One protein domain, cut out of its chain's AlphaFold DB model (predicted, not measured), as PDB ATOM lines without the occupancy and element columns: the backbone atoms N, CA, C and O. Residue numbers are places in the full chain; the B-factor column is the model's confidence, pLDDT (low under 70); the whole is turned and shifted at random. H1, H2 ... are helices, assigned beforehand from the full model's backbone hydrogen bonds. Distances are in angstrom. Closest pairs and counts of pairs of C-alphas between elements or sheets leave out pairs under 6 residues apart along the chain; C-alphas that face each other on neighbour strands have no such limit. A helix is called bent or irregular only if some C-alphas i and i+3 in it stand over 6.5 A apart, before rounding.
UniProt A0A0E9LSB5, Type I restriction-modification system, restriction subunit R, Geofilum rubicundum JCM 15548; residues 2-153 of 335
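Overview. This is residues 2 to 153 of the 335 residues of the protein "Type I restriction-modification system, restriction subunit R" of Geofilum rubicundum JCM 15548 (UniProt A0A0E9LSB5). An elongated bundle has H3 as its core: H2 and H8 pack on one side of it, H5 and H7 on another, and H1 covers H2 and H8. Short H4 and H6 sit at the margins. The printed part has 152 residues with eight named helices, H1 to H8 in order, and no named strand: all helix. It is compact, with a radius of gyration of the C-alphas of 15.5 A and spans of 48 by 29 by 28 A.

Along the chain. Find C-alpha 2 at (-35.533, 32.972, 16.113), where H1, residues 2 to 10, begins. Next come H2, 16 to 34, 29.9 A, and H3, 36 to 58, 33.3 A. H2 is only just irregular: C-alphas 30 and 33 are 6.9 A apart. Read on through H4, 64 to 67, H5, 72 to 84, 18.1 A, H6, 92 to 96, and H7, 98 to 112, 20.7 A. H8, 129 to 152, runs 34.2 A to C-alpha 152 at (-24.599, 47.132, 7.944).

Arrangement. Start at the hub, H3, which touches H2, H4, H5, H7 and H8. With residues 37 to 46 it touches H2 as a hairpin, at a shallow tilt of 17 degrees; C-alphas 28 and 39 are closest, 4.6 A. H8 touches it the same way at 14 degrees, shallow, closest at C-alphas 36 and 132, 5.1 A. H5 touches it at a steep 44 degrees, closest at C-alphas 55 and 79, 5.2 A. H6 touches H5, closest at C-alphas 84 and 92, 5.2 A. H1 touches residues 140 to 148 of H8, closest at C-alphas 4 and 144, 5.7 A. Every O i to N i+4 pair is within hydrogen-bond range in H1, H3, H5, H6 and H7, against 8 of 15 in H2 and 19 of 20 in H8; H4 is too short for one.

Size, cuts and confidence. The C-alphas farthest apart, of Glu 88 and Pro 122, are 50.1 A apart. The printed part has no cut. Look at residues 113 to 128 for the long link, H7 to H8; pLDDT is under 70 at residues 116 to 118.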
ATOM      1  N   ASP A   2     -35.737  32.040  15.004       94.00
ATOM      2  CA  ASP A   2     -35.533  32.972  16.113       94.00
ATOM      3  C   ASP A   2     -34.411  33.962  15.812       94.00
ATOM      4  O   ASP A   2     -34.614  35.156  15.980       94.00
ATOM      5  N   LYS A   3     -33.299  33.499  15.233       95.00
ATOM      6  CA  LYS A   3     -32.166  34.363  14.899       95.00
ATOM      7  C   LYS A   3     -32.531  35.419  13.864       95.00
ATOM      8  O   LYS A   3     -32.217  36.590  14.024       95.00
ATOM      9  N   THR A   4     -33.245  35.013  12.811       96.62
ATOM     10  CA  THR A   4     -33.749  35.943  11.789       96.62
ATOM     11  C   THR A   4     -34.636  37.015  12.424       96.62
ATOM     12  O   THR A   4     -34.505  38.191  12.102       96.62
ATOM     13  N   ARG A   5     -35.506  36.629  13.368       97.44
ATOM     14  CA  ARG A   5     -36.351  37.571  14.112       97.44
ATOM     15  C   ARG A   5     -35.518  38.515  14.982       97.44
ATOM     16  O   ARG A   5     -35.794  39.706  14.988       97.44
ATOM     17  N   GLU A   6     -34.531  37.996  15.707       97.50
ATOM     18  CA  GLU A   6     -33.641  38.784  16.570       97.50
ATOM     19  C   GLU A   6     -32.868  39.842  15.772       97.50
ATOM     20  O   GLU A   6     -32.840  41.002  16.177       97.50
ATOM     21  N   ILE A   7     -32.322  39.477  14.608       97.25
ATOM     22  CA  ILE A   7     -31.599  40.408  13.727       97.25
ATOM     23  C   ILE A   7     -32.524  41.508  13.198       97.25
ATOM     24  O   ILE A   7     -32.138  42.674  13.196       97.25
ATOM     25  N   ILE A   8     -33.750  41.164  12.790       96.25
ATOM     26  CA  ILE A   8     -34.736  42.162  12.351       96.25
ATOM     27  C   ILE A   8     -35.104  43.103  13.504       96.25
ATOM     28  O   ILE A   8     -35.093  44.316  13.328       96.25
ATOM     29  N   LEU A   9     -35.386  42.565  14.696       95.94
ATOM     30  CA  LEU A   9     -35.733  43.373  15.871       95.94
ATOM     31  C   LEU A   9     -34.616  44.346  16.255       95.94
ATOM     32  O   LEU A   9     -34.902  45.491  16.590       95.94
ATOM     33  N   ALA A  10     -33.356  43.915  16.168       95.81
ATOM     34  CA  ALA A  10     -32.204  44.765  16.453       95.81
ATOM     35  C   ALA A  10     -32.058  45.953  15.482       95.81
ATOM     36  O   ALA A  10     -31.378  46.918  15.813       95.81
ATOM     37  N   ASN A  11     -32.700  45.897  14.308       91.56
ATOM     38  CA  ASN A  11     -32.589  46.902  13.248       91.56
ATOM     39  C   ASN A  11     -33.930  47.577  12.905       91.56
ATOM     40  O   ASN A  11     -34.018  48.340  11.940       91.56
ATOM     41  N   ILE A  12     -34.977  47.330  13.699       86.19
ATOM     42  CA  ILE A  12     -36.346  47.737  13.364       86.19
ATOM     43  C   ILE A  12     -36.549  49.256  13.369       86.19
ATOM     44  O   ILE A  12     -37.373  49.761  12.614       86.19
ATOM     45  N   GLU A  13     -35.770  49.995  14.164       83.69
ATOM     46  CA  GLU A  13     -35.848  51.462  14.206       83.69
ATOM     47  C   GLU A  13     -35.496  52.097  12.854       83.69
ATOM     48  O   GLU A  13     -36.099  53.093  12.467       83.69
ATOM     49  N   LYS A  14     -34.549  51.501  12.117       80.19
ATOM     50  CA  LYS A  14     -34.126  51.967  10.788       80.19
ATOM     51  C   LYS A  14     -34.875  51.272   9.647       80.19
ATOM     52  O   LYS A  14     -35.002  51.836   8.565       80.19
ATOM     53  N   HIS A  15     -35.374  50.060   9.885       83.69
ATOM     54  CA  HIS A  15     -35.971  49.193   8.866       83.69
ATOM     55  C   HIS A  15     -37.328  48.635   9.314       83.69
ATOM     56  O   HIS A  15     -37.552  47.424   9.310       83.69
ATOM     57  N   SER A  16     -38.247  49.521   9.698       83.69
ATOM     58  CA  SER A  16     -39.539  49.158  10.303       83.69
ATOM     59  C   SER A  16     -40.397  48.228   9.441       83.69
ATOM     60  O   SER A  16     -41.049  47.328   9.963       83.69
ATOM     61  N   HIS A  17     -40.340  48.365   8.115       83.62
ATOM     62  CA  HIS A  17     -41.071  47.510   7.173       83.62
ATOM     63  C   HIS A  17     -40.696  46.017   7.270       83.62
ATOM     64  O   HIS A  17     -41.499  45.159   6.913       83.62
ATOM     65  N   PHE A  18     -39.524  45.660   7.814       91.69
ATOM     66  CA  PHE A  18     -39.176  44.252   8.039       91.69
ATOM     67  C   PHE A  18     -40.044  43.573   9.116       91.69
ATOM     68  O   PHE A  18     -40.070  42.340   9.177       91.69
ATOM     69  N   GLU A  19     -40.784  44.330   9.936       90.31
ATOM     70  CA  GLU A  19     -41.758  43.778  10.889       90.31
ATOM     71  C   GLU A  19     -42.825  42.922  10.189       90.31
ATOM     72  O   GLU A  19     -43.277  41.913  10.741       90.31
ATOM     73  N   GLU A  20     -43.174  43.244   8.939       91.62
ATOM     74  CA  GLU A  20     -44.157  42.495   8.150       91.62
ATOM     75  C   GLU A  20     -43.774  41.012   7.985       91.62
ATOM     76  O   GLU A  20     -44.643  40.130   7.921       91.62
ATOM     77  N   TYR A  21     -42.474  40.695   8.029       96.69
ATOM     78  CA  TYR A  21     -41.986  39.322   7.952       96.69
ATOM     79  C   TYR A  21     -42.257  38.494   9.217       96.69
ATOM     80  O   TYR A  21     -42.216  37.263   9.168       96.69
ATOM     81  N   PHE A  22     -42.600  39.094  10.360       97.25
ATOM     82  CA  PHE A  22     -42.837  38.336  11.596       97.25
ATOM     83  C   PHE A  22     -43.958  37.312  11.461       97.25
ATOM     84  O   PHE A  22     -43.836  36.191  11.964       97.25
ATOM     85  N   LYS A  23     -45.010  37.645  10.709       96.88
ATOM     86  CA  LYS A  23     -46.120  36.722  10.466       96.88
ATOM     87  C   LYS A  23     -45.659  35.464   9.731       96.88
ATOM     88  O   LYS A  23     -46.051  34.359  10.107       96.88
ATOM     89  N   ILE A  24     -44.812  35.600   8.707       97.38
ATOM     90  CA  ILE A  24     -44.306  34.440   7.964       97.38
ATOM     91  C   ILE A  24     -43.297  33.631   8.787       97.38
ATOM     92  O   ILE A  24     -43.320  32.401   8.725       97.38
ATOM     93  N   LEU A  25     -42.494  34.275   9.644       97.94
ATOM     94  CA  LEU A  25     -41.615  33.572  10.590       97.94
ATOM     95  C   LEU A  25     -42.413  32.673  11.545       97.94
ATOM     96  O   LEU A  25     -42.003  31.539  11.814       97.94
ATOM     97  N   ASP A  26     -43.568  33.138  12.021       97.62
ATOM     98  CA  ASP A  26     -44.441  32.348  12.895       97.62
ATOM     99  C   ASP A  26     -45.112  31.193  12.149       97.62
ATOM    100  O   ASP A  26     -45.159  30.070  12.663       97.62
ATOM    101  N   ILE A  27     -45.550  31.419  10.905       97.06
ATOM    102  CA  ILE A  27     -46.076  30.355  10.038       97.06
ATOM    103  C   ILE A  27     -45.022  29.259   9.843       97.06
ATOM    104  O   ILE A  27     -45.350  28.077   9.988       97.06
ATOM    105  N   ILE A  28     -43.763  29.617   9.566       97.62
ATOM    106  CA  ILE A  28     -42.671  28.648   9.392       97.62
ATOM    107  C   ILE A  28     -42.504  27.787  10.649       97.62
ATOM    108  O   ILE A  28     -42.463  26.558  10.548       97.62
ATOM    109  N   LYS A  29     -42.427  28.413  11.832       96.50
ATOM    110  CA  LYS A  29     -42.221  27.713  13.112       96.50
ATOM    111  C   LYS A  29     -43.360  26.752  13.437       96.50
ATOM    112  O   LYS A  29     -43.116  25.592  13.755       96.50
ATOM    113  N   VAL A  30     -44.607  27.215  13.334       96.75
ATOM    114  CA  VAL A  30     -45.788  26.400  13.661       96.75
ATOM    115  C   VAL A  30     -45.904  25.193  12.728       96.75
ATOM    116  O   VAL A  30     -46.310  24.109  13.153       96.75
ATOM    117  N   ASN A  31     -45.547  25.362  11.454       96.00
ATOM    118  CA  ASN A  31     -45.757  24.331  10.447       96.00
ATOM    119  C   ASN A  31     -44.615  23.319  10.323       96.00
ATOM    120  O   ASN A  31     -44.834  22.279   9.712       96.00
ATOM    121  N   GLU A  32     -43.456  23.531  10.954       94.38
ATOM    122  CA  GLU A  32     -42.342  22.564  10.949       94.38
ATOM    123  C   GLU A  32     -42.800  21.131  11.285       94.38
ATOM    124  O   GLU A  32     -42.487  20.168  10.575       94.38
ATOM    125  N   PHE A  33     -43.612  21.001  12.337       92.88
ATOM    126  CA  PHE A  33     -44.160  19.719  12.782       92.88
ATOM    127  C   PHE A  33     -45.625  19.510  12.393       92.88
ATOM    128  O   PHE A  33     -46.087  18.376  12.358       92.88
ATOM    129  N   LYS A  34     -46.372  20.579  12.094       94.19
ATOM    130  CA  LYS A  34     -47.805  20.479  11.784       94.19
ATOM    131  C   LYS A  34     -48.074  20.210  10.304       94.19
ATOM    132  O   LYS A  34     -48.893  19.358   9.980       94.19
ATOM    133  N   ASN A  35     -47.398  20.937   9.418       93.25
ATOM    134  CA  ASN A  35     -47.499  20.773   7.972       93.25
ATOM    135  C   ASN A  35     -46.141  21.113   7.319       93.25
ATOM    136  O   ASN A  35     -45.898  22.266   6.952       93.25
ATOM    137  N   PRO A  36     -45.249  20.115   7.172       94.94
ATOM    138  CA  PRO A  36     -43.920  20.297   6.589       94.94
ATOM    139  C   PRO A  36     -43.910  20.993   5.225       94.94
ATOM    140  O   PRO A  36     -42.966  21.716   4.921       94.94
ATOM    141  N   ASP A  37     -44.948  20.799   4.413       93.56
ATOM    142  CA  ASP A  37     -45.033  21.403   3.085       93.56
ATOM    143  C   ASP A  37     -45.292  22.915   3.176       93.56
ATOM    144  O   ASP A  37     -44.587  23.688   2.528       93.56
ATOM    145  N   ILE A  38     -46.195  23.349   4.068       94.06
ATOM    146  CA  ILE A  38     -46.405  24.778   4.370       94.06
ATOM    147  C   ILE A  38     -45.137  25.410   4.956       94.06
ATOM    148  O   ILE A  38     -44.815  26.553   4.634       94.06
ATOM    149  N   CYS A  39     -44.391  24.686   5.799       96.19
ATOM    150  CA  CYS A  39     -43.118  25.171   6.343       96.19
ATOM    151  C   CYS A  39     -42.114  25.488   5.220       96.19
ATOM    152  O   CYS A  39     -41.557  26.586   5.173       96.19
ATOM    153  N   ILE A  40     -41.927  24.547   4.290       95.44
ATOM    154  CA  ILE A  40     -41.020  24.673   3.138       95.44
ATOM    155  C   ILE A  40     -41.462  25.814   2.216       95.44
ATOM    156  O   ILE A  40     -40.639  26.612   1.767       95.44
ATOM    157  N   GLU A  41     -42.762  25.920   1.954       94.44
ATOM    158  CA  GLU A  41     -43.325  26.985   1.132       94.44
ATOM    159  C   GLU A  41     -43.148  28.370   1.753       94.44
ATOM    160  O   GLU A  41     -42.749  29.313   1.071       94.44
ATOM    161  N   SER A  42     -43.359  28.479   3.060       95.94
ATOM    162  CA  SER A  42     -43.169  29.734   3.783       95.94
ATOM    163  C   SER A  42     -41.691  30.136   3.835       95.94
ATOM    164  O   SER A  42     -41.382  31.317   3.734       95.94
ATOM    165  N   CYS A  43     -40.762  29.173   3.905       97.12
ATOM    166  CA  CYS A  43     -39.329  29.463   3.762       97.12
ATOM    167  C   CYS A  43     -39.017  30.052   2.379       97.12
ATOM    168  O   CYS A  43     -38.311  31.052   2.293       97.12
ATOM    169  N   LYS A  44     -39.581  29.481   1.302       94.81
ATOM    170  CA  LYS A  44     -39.435  30.027  -0.058       94.81
ATOM    171  C   LYS A  44     -39.938  31.473  -0.128       94.81
ATOM    172  O   LYS A  44     -39.223  32.332  -0.627       94.81
ATOM    173  N   ALA A  45     -41.150  31.724   0.361       95.19
ATOM    174  CA  ALA A  45     -41.761  33.050   0.313       95.19
ATOM    175  C   ALA A  45     -40.999  34.087   1.157       95.19
ATOM    176  O   ALA A  45     -40.875  35.231   0.737       95.19
ATOM    177  N   LEU A  46     -40.419  33.688   2.295       97.81
ATOM    178  CA  LEU A  46     -39.559  34.564   3.095       97.81
ATOM    179  C   LEU A  46     -38.282  34.966   2.339       97.81
ATOM    180  O   LEU A  46     -37.929  36.141   2.324       97.81
ATOM    181  N   ILE A  47     -37.604  34.004   1.701       97.69
ATOM    182  CA  ILE A  47     -36.401  34.270   0.893       97.69
ATOM    183  C   ILE A  47     -36.738  35.216  -0.263       97.69
ATOM    184  O   ILE A  47     -35.978  36.136  -0.554       97.69
ATOM    185  N   GLU A  48     -37.881  34.988  -0.910       96.12
ATOM    186  CA  GLU A  48     -38.375  35.809  -2.013       96.12
ATOM    187  C   GLU A  48     -38.656  37.243  -1.580       96.12
ATOM    188  O   GLU A  48     -38.123  38.162  -2.194       96.12
ATOM    189  N   GLY A  49     -39.408  37.427  -0.492       95.75
ATOM    190  CA  GLY A  49     -39.697  38.749   0.058       95.75
ATOM    191  C   GLY A  49     -38.422  39.515   0.395       95.75
ATOM    192  O   GLY A  49     -38.209  40.602  -0.132       95.75
ATOM    193  N   ILE A  50     -37.522  38.918   1.184       97.50
ATOM    194  CA  ILE A  50     -36.265  39.578   1.569       97.50
ATOM    195  C   ILE A  50     -35.418  39.925   0.338       97.50
ATOM    196  O   ILE A  50     -34.868  41.019   0.273       97.50
ATOM    197  N   SER A  51     -35.346  39.039  -0.662       97.44
ATOM    198  CA  SER A  51     -34.605  39.321  -1.902       97.44
ATOM    199  C   SER A  51     -35.192  40.514  -2.657       97.44
ATOM    200  O   SER A  51     -34.437  41.379  -3.090       97.44
ATOM    201  N   LYS A  52     -36.525  40.585  -2.777       94.44
ATOM    202  CA  LYS A  52     -37.223  41.717  -3.401       94.44
ATOM    203  C   LYS A  52     -36.973  43.017  -2.635       94.44
ATOM    204  O   LYS A  52     -36.639  44.017  -3.257       94.44
ATOM    205  N   THR A  53     -37.058  42.990  -1.303       93.31
ATOM    206  CA  THR A  53     -36.757  44.158  -0.458       93.31
ATOM    207  C   THR A  53     -35.329  44.658  -0.668       93.31
ATOM    208  O   THR A  53     -35.126  45.855  -0.825       93.31
ATOM    209  N   ILE A  54     -34.343  43.757  -0.714       94.06
ATOM    210  CA  ILE A  54     -32.944  44.127  -0.970       94.06
ATOM    211  C   ILE A  54     -32.797  44.791  -2.344       94.06
ATOM    212  O   ILE A  54     -32.145  45.824  -2.438       94.06
ATOM    213  N   ILE A  55     -33.403  44.220  -3.391       92.69
ATOM    214  CA  ILE A  55     -33.321  44.768  -4.754       92.69
ATOM    215  C   ILE A  55     -33.910  46.175  -4.803       92.69
ATOM    216  O   ILE A  55     -33.208  47.100  -5.188       92.69
ATOM    217  N   VAL A  56     -35.162  46.348  -4.370       87.88
ATOM    218  CA  VAL A  56     -35.856  47.647  -4.436       87.88
ATOM    219  C   VAL A  56     -35.108  48.726  -3.652       87.88
ATOM    220  O   VAL A  56     -35.076  49.877  -4.069       87.88
ATOM    221  N   ASN A  57     -34.464  48.362  -2.542       86.25
ATOM    222  CA  ASN A  57     -33.755  49.327  -1.704       86.25
ATOM    223  C   ASN A  57     -32.327  49.642  -2.180       86.25
ATOM    224  O   ASN A  57     -31.752  50.625  -1.719       86.25
ATOM    225  N   LEU A  58     -31.727  48.814  -3.043       86.75
ATOM    226  CA  LEU A  58     -30.343  48.992  -3.512       86.75
ATOM    227  C   LEU A  58     -30.228  49.303  -5.011       86.75
ATOM    228  O   LEU A  58     -29.168  49.757  -5.446       86.75
ATOM    229  N   ASP A  59     -31.288  49.084  -5.792       82.56
ATOM    230  CA  ASP A  59     -31.363  49.356  -7.226       82.56
ATOM    231  C   ASP A  59     -32.577  50.245  -7.539       82.56
ATOM    232  O   ASP A  59     -33.721  49.793  -7.578       82.56
ATOM    233  N   ASN A  60     -32.307  51.521  -7.821       75.00
ATOM    234  CA  ASN A  60     -33.321  52.535  -8.121       75.00
ATOM    235  C   ASN A  60     -34.050  52.322  -9.462       75.00
ATOM    236  O   ASN A  60     -35.022  53.020  -9.749       75.00
ATOM    237  N   THR A  61     -33.608  51.374 -10.293       77.19
ATOM    238  CA  THR A  61     -34.288  51.009 -11.543       77.19
ATOM    239  C   THR A  61     -35.339  49.913 -11.341       77.19
ATOM    240  O   THR A  61     -36.162  49.649 -12.228       77.19
ATOM    241  N   ARG A  62     -35.345  49.263 -10.172       79.00
ATOM    242  CA  ARG A  62     -36.191  48.112  -9.858       79.00
ATOM    243  C   ARG A  62     -37.301  48.526  -8.899       79.00
ATOM    244  O   ARG A  62     -37.069  49.145  -7.872       79.00
ATOM    245  N   THR A  63     -38.533  48.170  -9.240       80.88
ATOM    246  CA  THR A  63     -39.736  48.490  -8.464       80.88
ATOM    247  C   THR A  63     -40.500  47.212  -8.160       80.88
ATOM    248  O   THR A  63     -40.337  46.208  -8.854       80.88
ATOM    249  N   ALA A  64     -41.371  47.240  -7.148       76.56
ATOM    250  CA  ALA A  64     -42.205  46.089  -6.803       76.56
ATOM    251  C   ALA A  64     -42.970  45.534  -8.024       76.56
ATOM    252  O   ALA A  64     -42.986  44.324  -8.241       76.56
ATOM    253  N   ASP A  65     -43.496  46.420  -8.875       74.94
ATOM    254  CA  ASP A  65     -44.255  46.044 -10.071       74.94
ATOM    255  C   ASP A  65     -43.400  45.344 -11.138       74.94
ATOM    256  O   ASP A  65     -43.893  44.479 -11.856       74.94
ATOM    257  N   ASN A  66     -42.117  45.706 -11.264       81.75
ATOM    258  CA  ASN A  66     -41.257  45.190 -12.334       81.75
ATOM    259  C   ASN A  66     -40.458  43.933 -11.949       81.75
ATOM    260  O   ASN A  66     -39.894  43.274 -12.827       81.75
ATOM    261  N   ILE A  67     -40.431  43.577 -10.661       86.25
ATOM    262  CA  ILE A  67     -39.750  42.375 -10.156       86.25
ATOM    263  C   ILE A  67     -40.710  41.246  -9.779       86.25
ATOM    264  O   ILE A  67     -40.263  40.147  -9.442       86.25
ATOM    265  N   ASP A  68     -42.021  41.484  -9.795       81.88
ATOM    266  CA  ASP A  68     -42.989  40.528  -9.255       81.88
ATOM    267  C   ASP A  68     -43.098  39.235 -10.074       81.88
ATOM    268  O   ASP A  68     -43.274  38.159  -9.495       81.88
ATOM    269  N   ASP A  69     -42.883  39.327 -11.388       84.44
ATOM    270  CA  ASP A  69     -42.886  38.191 -12.316       84.44
ATOM    271  C   ASP A  69     -41.554  37.419 -12.358       84.44
ATOM    272  O   ASP A  69     -41.459  36.345 -12.967       84.44
ATOM    273  N   ASP A  70     -40.504  37.932 -11.712       88.12
ATOM    274  CA  ASP A  70     -39.199  37.287 -11.734       88.12
ATOM    275  C   ASP A  70     -39.171  36.016 -10.879       88.12
ATOM    276  O   ASP A  70     -39.722  35.913  -9.781       88.12
ATOM    277  N   ASN A  71     -38.467  34.999 -11.380       91.44
ATOM    278  CA  ASN A  71     -38.325  33.756 -10.636       91.44
ATOM    279  C   ASN A  71     -37.383  33.930  -9.434       91.44
ATOM    280  O   ASN A  71     -36.386  34.647  -9.484       91.44
ATOM    281  N   LEU A  72     -37.665  33.191  -8.360       93.38
ATOM    282  CA  LEU A  72     -36.914  33.301  -7.112       93.38
ATOM    283  C   LEU A  72     -35.387  33.091  -7.256       93.38
ATOM    284  O   LEU A  72     -34.645  33.874  -6.671       93.38
ATOM    285  N   PRO A  73     -34.869  32.095  -8.005       94.06
ATOM    286  CA  PRO A  73     -33.423  31.981  -8.207       94.06
ATOM    287  C   PRO A  73     -32.782  33.228  -8.833       94.06
ATOM    288  O   PRO A  73     -31.685  33.603  -8.422       94.06
ATOM    289  N   LYS A  74     -33.463  33.874  -9.794       93.56
ATOM    290  CA  LYS A  74     -33.027  35.143 -10.397       93.56
ATOM    291  C   LYS A  74     -33.020  36.260  -9.354       93.56
ATOM    292  O   LYS A  74     -31.968  36.852  -9.145       93.56
ATOM    293  N   LEU A  75     -34.142  36.464  -8.658       96.00
ATOM    294  CA  LEU A  75     -34.279  37.482  -7.609       96.00
ATOM    295  C   LEU A  75     -33.209  37.336  -6.526       96.00
ATOM    296  O   LEU A  75     -32.578  38.305  -6.127       96.00
ATOM    297  N   PHE A  76     -32.968  36.111  -6.066       97.12
ATOM    298  CA  PHE A  76     -31.948  35.868  -5.057       97.12
ATOM    299  C   PHE A  76     -30.542  36.170  -5.581       97.12
ATOM    300  O   PHE A  76     -29.741  36.784  -4.894       97.12
ATOM    301  N   LYS A  77     -30.209  35.744  -6.804       96.44
ATOM    302  CA  LYS A  77     -28.880  36.014  -7.365       96.44
ATOM    303  C   LYS A  77     -28.633  37.516  -7.531       96.44
ATOM    304  O   LYS A  77     -27.549  37.988  -7.214       96.44
ATOM    305  N   GLU A  78     -29.628  38.238  -8.027       95.44
ATOM    306  CA  GLU A  78     -29.568  39.686  -8.222       95.44
ATOM    307  C   GLU A  78     -29.407  40.434  -6.896       95.44
ATOM    308  O   GLU A  78     -28.487  41.238  -6.766       95.44
ATOM    309  N   SER A  79     -30.207  40.093  -5.878       96.69
ATOM    310  CA  SER A  79     -30.084  40.697  -4.547       96.69
ATOM    311  C   SER A  79     -28.711  40.447  -3.918       96.69
ATOM    312  O   SER A  79     -28.138  41.343  -3.304       96.69
ATOM    313  N   MET A  80     -28.143  39.250  -4.100       97.38
ATOM    314  CA  MET A  80     -26.810  38.931  -3.587       97.38
ATOM    315  C   MET A  80     -25.691  39.665  -4.334       97.38
ATOM    316  O   MET A  80     -24.709  40.051  -3.703       97.38
ATOM    317  N   ASN A  81     -25.825  39.882  -5.647       95.69
ATOM    318  CA  ASN A  81     -24.874  40.701  -6.404       95.69
ATOM    319  C   ASN A  81     -24.878  42.148  -5.892       95.69
ATOM    320  O   ASN A  81     -23.819  42.673  -5.569       95.69
ATOM    321  N   LEU A  82     -26.065  42.747  -5.719       94.31
ATOM    322  CA  LEU A  82     -26.205  44.109  -5.187       94.31
ATOM    323  C   LEU A  82     -25.584  44.254  -3.793       94.31
ATOM    324  O   LEU A  82     -24.908  45.242  -3.519       94.31
ATOM    325  N   LEU A  83     -25.778  43.259  -2.921       95.12
ATOM    326  CA  LEU A  83     -25.116  43.229  -1.615       95.12
ATOM    327  C   LEU A  83     -23.597  43.117  -1.732       95.12
ATOM    328  O   LEU A  83     -22.884  43.817  -1.025       95.12
ATOM    329  N   THR A  84     -23.099  42.264  -2.628       94.75
ATOM    330  CA  THR A  84     -21.653  42.087  -2.854       94.75
ATOM    331  C   THR A  84     -20.990  43.378  -3.321       94.75
ATOM    332  O   THR A  84     -19.893  43.700  -2.880       94.75
ATOM    333  N   ASP A  85     -21.683  44.164  -4.141       91.50
ATOM    334  CA  ASP A  85     -21.184  45.450  -4.631       91.50
ATOM    335  C   ASP A  85     -21.215  46.568  -3.564       91.50
ATOM    336  O   ASP A  85     -20.712  47.670  -3.804       91.50
ATOM    337  N   ARG A  86     -21.842  46.330  -2.403       89.56
ATOM    338  CA  ARG A  86     -22.038  47.320  -1.324       89.56
ATOM    339  C   ARG A  86     -21.377  46.935  -0.000       89.56
ATOM    340  O   ARG A  86     -21.115  47.821   0.808       89.56
ATOM    341  N   CYS A  87     -21.095  45.656   0.217       89.38
ATOM    342  CA  CYS A  87     -20.476  45.139   1.432       89.38
ATOM    343  C   CYS A  87     -19.120  44.515   1.084       89.38
ATOM    344  O   CYS A  87     -19.068  43.486   0.424       89.38
ATOM    345  N   GLU A  88     -18.016  45.103   1.544       85.50
ATOM    346  CA  GLU A  88     -16.671  44.561   1.278       85.50
ATOM    347  C   GLU A  88     -16.413  43.233   2.020       85.50
ATOM    348  O   GLU A  88     -15.619  42.406   1.582       85.50
ATOM    349  N   ASP A  89     -17.097  43.014   3.143       89.44
ATOM    350  CA  ASP A  89     -16.949  41.857   4.028       89.44
ATOM    351  C   ASP A  89     -17.832  40.653   3.653       89.44
ATOM    352  O   ASP A  89     -17.699  39.580   4.255       89.44
ATOM    353  N   ILE A  90     -18.701  40.792   2.644       94.25
ATOM    354  CA  ILE A  90     -19.537  39.687   2.171       94.25
ATOM    355  C   ILE A  90     -18.791  38.823   1.145       94.25
ATOM    356  O   ILE A  90     -18.252  39.290   0.144       94.25
ATOM    357  N   GLU A  91     -18.816  37.508   1.347       95.75
ATOM    358  CA  GLU A  91     -18.236  36.544   0.411       95.75
ATOM    359  C   GLU A  91     -19.216  36.284  -0.748       95.75
ATOM    360  O   GLU A  91     -19.994  35.321  -0.734       95.75
ATOM    361  N   GLY A  92     -19.189  37.158  -1.759       93.00
ATOM    362  CA  GLY A  92     -20.125  37.158  -2.893       93.00
ATOM    363  C   GLY A  92     -20.257  35.807  -3.603       93.00
ATOM    364  O   GLY A  92     -21.346  35.247  -3.754       93.00
ATOM    365  N   ASP A  93     -19.123  35.210  -3.966       93.12
ATOM    366  CA  ASP A  93     -19.061  33.921  -4.663       93.12
ATOM    367  C   ASP A  93     -19.652  32.763  -3.841       93.12
ATOM    368  O   ASP A  93     -20.203  31.801  -4.389       93.12
ATOM    369  N   PHE A  94     -19.536  32.841  -2.514       94.75
ATOM    370  CA  PHE A  94     -20.123  31.873  -1.596       94.75
ATOM    371  C   PHE A  94     -21.640  32.062  -1.512       94.75
ATOM    372  O   PHE A  94     -22.386  31.091  -1.681       94.75
ATOM    373  N   ILE A  95     -22.109  33.296  -1.305       95.19
ATOM    374  CA  ILE A  95     -23.533  33.557  -1.090       95.19
ATOM    375  C   ILE A  95     -24.362  33.339  -2.367       95.19
ATOM    376  O   ILE A  95     -25.437  32.740  -2.319       95.19
ATOM    377  N   ILE A  96     -23.825  33.678  -3.542       94.50
ATOM    378  CA  ILE A  96     -24.492  33.465  -4.837       94.50
ATOM    379  C   ILE A  96     -24.770  31.975  -5.097       94.50
ATOM    380  O   ILE A  96     -25.771  31.627  -5.736       94.50
ATOM    381  N   ARG A  97     -23.948  31.054  -4.573       94.06
ATOM    382  CA  ARG A  97     -24.143  29.599  -4.753       94.06
ATOM    383  C   ARG A  97     -25.394  29.060  -4.063       94.06
ATOM    384  O   ARG A  97     -25.893  28.009  -4.475       94.06
ATOM    385  N   PHE A  98     -25.966  29.780  -3.096       94.56
ATOM    386  CA  PHE A  98     -27.271  29.421  -2.531       94.56
ATOM    387  C   PHE A  98     -28.410  29.500  -3.561       94.56
ATOM    388  O   PHE A  98     -29.422  28.824  -3.383       94.56
ATOM    389  N   SER A  99     -28.240  30.203  -4.688       93.00
ATOM    390  CA  SER A  99     -29.225  30.210  -5.784       93.00
ATOM    391  C   SER A  99     -29.571  28.799  -6.295       93.00
ATOM    392  O   SER A  99     -30.742  28.494  -6.523       93.00
ATOM    393  N   ALA A 100     -28.589  27.894  -6.386       92.56
ATOM    394  CA  ALA A 100     -28.815  26.505  -6.791       92.56
ATOM    395  C   ALA A 100     -29.626  25.716  -5.746       92.56
ATOM    396  O   ALA A 100     -30.478  24.891  -6.079       92.56
ATOM    397  N   ILE A 101     -29.397  26.000  -4.462       92.25
ATOM    398  CA  ILE A 101     -30.159  25.419  -3.352       92.25
ATOM    399  C   ILE A 101     -31.608  25.917  -3.390       92.25
ATOM    400  O   ILE A 101     -32.546  25.140  -3.213       92.25
ATOM    401  N   ILE A 102     -31.802  27.205  -3.660       94.19
ATOM    402  CA  ILE A 102     -33.115  27.839  -3.788       94.19
ATOM    403  C   ILE A 102     -33.884  27.281  -4.990       94.19
ATOM    404  O   ILE A 102     -35.088  27.033  -4.894       94.19
ATOM    405  N   GLN A 103     -33.198  26.996  -6.098       93.69
ATOM    406  CA  GLN A 103     -33.790  26.277  -7.223       93.69
ATOM    407  C   GLN A 103     -34.282  24.886  -6.793       93.69
ATOM    408  O   GLN A 103     -35.446  24.548  -7.023       93.69
ATOM    409  N   ALA A 104     -33.446  24.105  -6.099       92.62
ATOM    410  CA  ALA A 104     -33.836  22.790  -5.589       92.62
ATOM    411  C   ALA A 104     -35.023  22.870  -4.606       92.62
ATOM    412  O   ALA A 104     -35.927  22.032  -4.643       92.62
ATOM    413  N   LEU A 105     -35.070  23.907  -3.762       92.44
ATOM    414  CA  LEU A 105     -36.200  24.197  -2.878       92.44
ATOM    415  C   LEU A 105     -37.490  24.444  -3.676       92.44
ATOM    416  O   LEU A 105     -38.538  23.874  -3.356       92.44
ATOM    417  N   GLY A 106     -37.408  25.242  -4.743       90.00
ATOM    418  CA  GLY A 106     -38.514  25.488  -5.666       90.00
ATOM    419  C   GLY A 106     -39.036  24.203  -6.310       90.00
ATOM    420  O   GLY A 106     -40.247  23.982  -6.360       90.00
ATOM    421  N   GLU A 107     -38.148  23.304  -6.730       90.81
ATOM    422  CA  GLU A 107     -38.525  22.001  -7.288       90.81
ATOM    423  C   GLU A 107     -39.193  21.079  -6.261       90.81
ATOM    424  O   GLU A 107     -40.187  20.418  -6.579       90.81
ATOM    425  N   ILE A 108     -38.679  21.034  -5.026       89.88
ATOM    426  CA  ILE A 108     -39.288  20.274  -3.925       89.88
ATOM    427  C   ILE A 108     -40.705  20.791  -3.671       89.88
ATOM    428  O   ILE A 108     -41.648  19.996  -3.657       89.88
ATOM    429  N   ARG A 109     -40.873  22.112  -3.550       87.38
ATOM    430  CA  ARG A 109     -42.180  22.759  -3.381       87.38
ATOM    431  C   ARG A 109     -43.099  22.492  -4.572       87.38
ATOM    432  O   ARG A 109     -44.274  22.210  -4.386       87.38
ATOM    433  N   ASN A 110     -42.599  22.498  -5.803       86.00
ATOM    434  CA  ASN A 110     -43.420  22.194  -6.977       86.00
ATOM    435  C   ASN A 110     -43.861  20.726  -7.036       86.00
ATOM    436  O   ASN A 110     -44.924  20.432  -7.578       86.00
ATOM    437  N   LYS A 111     -43.084  19.798  -6.475       85.31
ATOM    438  CA  LYS A 111     -43.453  18.374  -6.397       85.31
ATOM    439  C   LYS A 111     -44.370  18.068  -5.209       85.31
ATOM    440  O   LYS A 111     -45.173  17.145  -5.294       85.31
ATOM    441  N   ARG A 112     -44.226  18.809  -4.106       86.31
ATOM    442  CA  ARG A 112     -44.814  18.485  -2.792       86.31
ATOM    443  C   ARG A 112     -45.650  19.611  -2.189       86.31
ATOM    444  O   ARG A 112     -45.985  19.535  -1.017       86.31
ATOM    445  N   GLY A 113     -45.979  20.652  -2.943       78.94
ATOM    446  CA  GLY A 113     -46.729  21.809  -2.446       78.94
ATOM    447  C   GLY A 113     -48.073  21.420  -1.833       78.94
ATOM    448  O   GLY A 113     -48.622  20.355  -2.137       78.94
ATOM    449  N   ASP A 114     -48.576  22.254  -0.929       79.19
ATOM    450  CA  ASP A 114     -49.837  21.994  -0.238       79.19
ATOM    451  C   ASP A 114     -51.048  22.028  -1.198       79.19
ATOM    452  O   ASP A 114     -50.978  22.538  -2.321       79.19
ATOM    453  N   ILE A 115     -52.170  21.441  -0.769       70.00
ATOM    454  CA  ILE A 115     -53.414  21.401  -1.551       70.00
ATOM    455  C   ILE A 115     -54.011  22.793  -1.766       70.00
ATOM    456  O   ILE A 115     -54.695  23.000  -2.769       70.00
ATOM    457  N   SER A 116     -53.701  23.757  -0.890       64.00
ATOM    458  CA  SER A 116     -54.097  25.166  -1.025       64.00
ATOM    459  C   SER A 116     -53.661  25.807  -2.346       64.00
ATOM    460  O   SER A 116     -54.286  26.764  -2.789       64.00
ATOM    461  N   HIS A 117     -52.650  25.251  -3.020       63.62
ATOM    462  CA  HIS A 117     -52.149  25.728  -4.313       63.62
ATOM    463  C   HIS A 117     -52.793  25.015  -5.510       63.62
ATOM    464  O   HIS A 117     -52.170  24.864  -6.560       63.62
ATOM    465  N   GLY A 118     -54.029  24.526  -5.352       67.69
ATOM    466  CA  GLY A 118     -54.795  23.893  -6.429       67.69
ATOM    467  C   GLY A 118     -54.294  22.497  -6.807       67.69
ATOM    468  O   GLY A 118     -54.473  22.056  -7.943       67.69
ATOM    469  N   ARG A 119     -53.637  21.787  -5.879       75.12
ATOM    470  CA  ARG A 119     -53.175  20.415  -6.130       75.12
ATOM    471  C   ARG A 119     -54.334  19.428  -6.043       75.12
ATOM    472  O   ARG A 119     -55.164  19.489  -5.142       75.12
ATOM    473  N   MET A 120     -54.343  18.482  -6.976       75.38
ATOM    474  CA  MET A 120     -55.322  17.401  -7.016       75.38
ATOM    475  C   MET A 120     -55.166  16.483  -5.795       75.38
ATOM    476  O   MET A 120     -54.059  16.058  -5.463       75.38
ATOM    477  N   ALA A 121     -56.286  16.168  -5.143       77.38
ATOM    478  CA  ALA A 121     -56.347  15.161  -4.092       77.38
ATOM    479  C   ALA A 121     -56.610  13.764  -4.701       77.38
ATOM    480  O   ALA A 121     -57.403  13.662  -5.639       77.38
ATOM    481  N   PRO A 122     -56.011  12.685  -4.166       76.38
ATOM    482  CA  PRO A 122     -55.075  12.662  -3.045       76.38
ATOM    483  C   PRO A 122     -53.653  13.072  -3.457       76.38
ATOM    484  O   PRO A 122     -53.184  12.772  -4.553       76.38
ATOM    485  N   LYS A 123     -52.944  13.727  -2.537       77.56
ATOM    486  CA  LYS A 123     -51.544  14.114  -2.729       77.56
ATOM    487  C   LYS A 123     -50.645  12.876  -2.737       77.56
ATOM    488  O   LYS A 123     -50.753  12.025  -1.858       77.56
ATOM    489  N   SER A 124     -49.737  12.799  -3.707       75.50
ATOM    490  CA  SER A 124     -48.865  11.633  -3.907       75.50
ATOM    491  C   SER A 124     -47.624  11.623  -3.013       75.50
ATOM    492  O   SER A 124     -47.139  10.553  -2.657       75.50
ATOM    493  N   ILE A 125     -47.088  12.797  -2.662       85.44
ATOM    494  CA  ILE A 125     -45.829  12.927  -1.919       85.44
ATOM    495  C   ILE A 125     -45.961  14.041  -0.882       85.44
ATOM    496  O   ILE A 125     -46.244  15.182  -1.236       85.44
ATOM    497  N   PHE A 126     -45.694  13.716   0.381       87.94
ATOM    498  CA  PHE A 126     -45.628  14.665   1.495       87.94
ATOM    499  C   PHE A 126     -44.176  14.887   1.916       87.94
ATOM    500  O   PHE A 126     -43.346  13.974   1.827       87.94
ATOM    501  N   SER A 127     -43.849  16.088   2.389       92.19
ATOM    502  CA  SER A 127     -42.542  16.331   3.004       92.19
ATOM    503  C   SER A 127     -42.484  15.783   4.425       92.19
ATOM    504  O   SER A 127     -43.459  15.803   5.171       92.19
ATOM    505  N   SER A 128     -41.313  15.284   4.815       94.31
ATOM    506  CA  SER A 128     -41.067  14.839   6.183       94.31
ATOM    507  C   SER A 128     -40.720  16.023   7.086       94.31
ATOM    508  O   SER A 128     -40.140  17.008   6.628       94.31
ATOM    509  N   HIS A 129     -40.975  15.889   8.392       95.50
ATOM    510  CA  HIS A 129     -40.526  16.870   9.390       95.50
ATOM    511  C   HIS A 129     -39.022  17.117   9.305       95.50
ATOM    512  O   HIS A 129     -38.579  18.255   9.367       95.50
ATOM    513  N   LYS A 130     -38.227  16.060   9.083       96.69
ATOM    514  CA  LYS A 130     -36.773  16.193   8.975       96.69
ATOM    515  C   LYS A 130     -36.366  17.087   7.804       96.69
ATOM    516  O   LYS A 130     -35.472  17.908   7.976       96.69
ATOM    517  N   LEU A 131     -37.028  16.955   6.650       95.50
ATOM    518  CA  LEU A 131     -36.776  17.828   5.506       95.50
ATOM    519  C   LEU A 131     -37.177  19.274   5.812       95.50
ATOM    520  O   LEU A 131     -36.387  20.175   5.549       95.50
ATOM    521  N   ALA A 132     -38.360  19.494   6.395       96.69
ATOM    522  CA  ALA A 132     -38.805  20.835   6.775       96.69
ATOM    523  C   ALA A 132     -37.848  21.495   7.779       96.69
ATOM    524  O   ALA A 132     -37.423  22.623   7.550       96.69
ATOM    525  N   SER A 133     -37.418  20.781   8.824       97.88
ATOM    526  CA  SER A 133     -36.410  21.271   9.771       97.88
ATOM    527  C   SER A 133     -35.090  21.619   9.079       97.88
ATOM    528  O   SER A 133     -34.499  22.651   9.381       97.88
ATOM    529  N   THR A 134     -34.623  20.790   8.137       97.38
ATOM    530  CA  THR A 134     -33.402  21.075   7.366       97.38
ATOM    531  C   THR A 134     -33.552  22.340   6.521       97.38
ATOM    532  O   THR A 134     -32.684  23.206   6.588       97.38
ATOM    533  N   VAL A 135     -34.653  22.482   5.777       96.88
ATOM    534  CA  VAL A 135     -34.933  23.673   4.956       96.88
ATOM    535  C   VAL A 135     -35.047  24.925   5.826       96.88
ATOM    536  O   VAL A 135     -34.433  25.940   5.509       96.88
ATOM    537  N   LYS A 136     -35.774  24.844   6.946       97.56
ATOM    538  CA  LYS A 136     -35.922  25.933   7.919       97.56
ATOM    539  C   LYS A 136     -34.566  26.398   8.442       97.56
ATOM    540  O   LYS A 136     -34.273  27.585   8.388       97.56
ATOM    541  N   ASN A 137     -33.742  25.474   8.936       97.31
ATOM    542  CA  ASN A 137     -32.449  25.813   9.530       97.31
ATOM    543  C   ASN A 137     -31.488  26.399   8.489       97.31
ATOM    544  O   ASN A 137     -30.798  27.369   8.770       97.31
ATOM    545  N   MET A 138     -31.481  25.848   7.274       96.62
ATOM    546  CA  MET A 138     -30.685  26.374   6.166       96.62
ATOM    547  C   MET A 138     -31.129  27.784   5.768       96.62
ATOM    548  O   MET A 138     -30.291  28.656   5.572       96.62
ATOM    549  N   THR A 139     -32.443  28.014   5.696       97.06
ATOM    550  CA  THR A 139     -33.011  29.336   5.405       97.06
ATOM    551  C   THR A 139     -32.625  30.338   6.489       97.06
ATOM    552  O   THR A 139     -32.193  31.435   6.172       97.06
ATOM    553  N   GLU A 140     -32.716  29.953   7.763       96.88
ATOM    554  CA  GLU A 140     -32.317  30.813   8.880       96.88
ATOM    555  C   GLU A 140     -30.830  31.170   8.844       96.88
ATOM    556  O   GLU A 140     -30.512  32.347   8.944       96.88
ATOM    557  N   SER A 141     -29.927  30.199   8.666       96.38
ATOM    558  CA  SER A 141     -28.484  30.475   8.604       96.38
ATOM    559  C   SER A 141     -28.099  31.336   7.402       96.38
ATOM    560  O   SER A 141     -27.231  32.196   7.511       96.38
ATOM    561  N   MET A 142     -28.753  31.127   6.258       96.69
ATOM    562  CA  MET A 142     -28.542  31.954   5.071       96.69
ATOM    563  C   MET A 142     -29.023  33.390   5.309       96.69
ATOM    564  O   MET A 142     -28.282  34.332   5.054       96.69
ATOM    565  N   LEU A 143     -30.239  33.567   5.832       97.44
ATOM    566  CA  LEU A 143     -30.797  34.893   6.097       97.44
ATOM    567  C   LEU A 143     -30.082  35.618   7.238       97.44
ATOM    568  O   LEU A 143     -29.983  36.834   7.193       97.44
ATOM    569  N   GLU A 144     -29.564  34.899   8.236       96.69
ATOM    570  CA  GLU A 144     -28.679  35.457   9.265       96.69
ATOM    571  C   GLU A 144     -27.470  36.139   8.616       96.69
ATOM    572  O   GLU A 144     -27.220  37.310   8.879       96.69
ATOM    573  N   TYR A 145     -26.781  35.445   7.706       96.56
ATOM    574  CA  TYR A 145     -25.638  36.010   6.991       96.56
ATOM    575  C   TYR A 145     -26.043  37.198   6.102       96.56
ATOM    576  O   TYR A 145     -25.429  38.256   6.183       96.56
ATOM    577  N   VAL A 146     -27.110  37.058   5.310       97.25
ATOM    578  CA  VAL A 146     -27.591  38.112   4.399       97.25
ATOM    579  C   VAL A 146     -28.019  39.375   5.146       97.25
ATOM    580  O   VAL A 146     -27.611  40.473   4.779       97.25
ATOM    581  N   LEU A 147     -28.836  39.241   6.193       97.25
ATOM    582  CA  LEU A 147     -29.424  40.389   6.885       97.25
ATOM    583  C   LEU A 147     -28.401  41.164   7.711       97.25
ATOM    584  O   LEU A 147     -28.524  42.378   7.813       97.25
ATOM    585  N   VAL A 148     -27.392  40.493   8.278       95.94
ATOM    586  CA  VAL A 148     -26.308  41.184   8.995       95.94
ATOM    587  C   VAL A 148     -25.553  42.133   8.064       95.94
ATOM    588  O   VAL A 148     -25.301  43.266   8.457       95.94
ATOM    589  N   HIS A 149     -25.252  41.703   6.834       95.94
ATOM    590  CA  HIS A 149     -24.585  42.555   5.843       95.94
ATOM    591  C   HIS A 149     -25.540  43.609   5.281       95.94
ATOM    592  O   HIS A 149     -25.193  44.776   5.191       95.94
ATOM    593  N   TYR A 150     -26.786  43.245   4.972       95.69
ATOM    594  CA  TYR A 150     -27.766  44.219   4.490       95.69
ATOM    595  C   TYR A 150     -27.992  45.367   5.489       95.69
ATOM    596  O   TYR A 150     -28.015  46.527   5.093       95.69
ATOM    597  N   PHE A 151     -28.121  45.070   6.785       94.00
ATOM    598  CA  PHE A 151     -28.313  46.099   7.811       94.00
ATOM    599  C   PHE A 151     -27.026  46.843   8.199       94.00
ATOM    600  O   PHE A 151     -27.114  47.864   8.883       94.00
ATOM    601  N   SER A 152     -25.844  46.369   7.785       91.75
ATOM    602  CA  SER A 152     -24.599  47.132   7.944       91.75
ATOM    603  C   SER A 152     -24.422  48.199   6.862       91.75
ATOM    604  O   SER A 152     -23.621  49.115   7.056       91.75
ATOM    605  N   ILE A 153     -25.184  48.124   5.761       88.12
ATOM    606  CA  ILE A 153     -25.178  49.141   4.707       88.12
ATOM    607  C   ILE A 153     -25.675  50.469   5.272       88.12
ATOM    608  O   ILE A 153     -26.752  50.568   5.869       88.12
TER     609      ILE A 153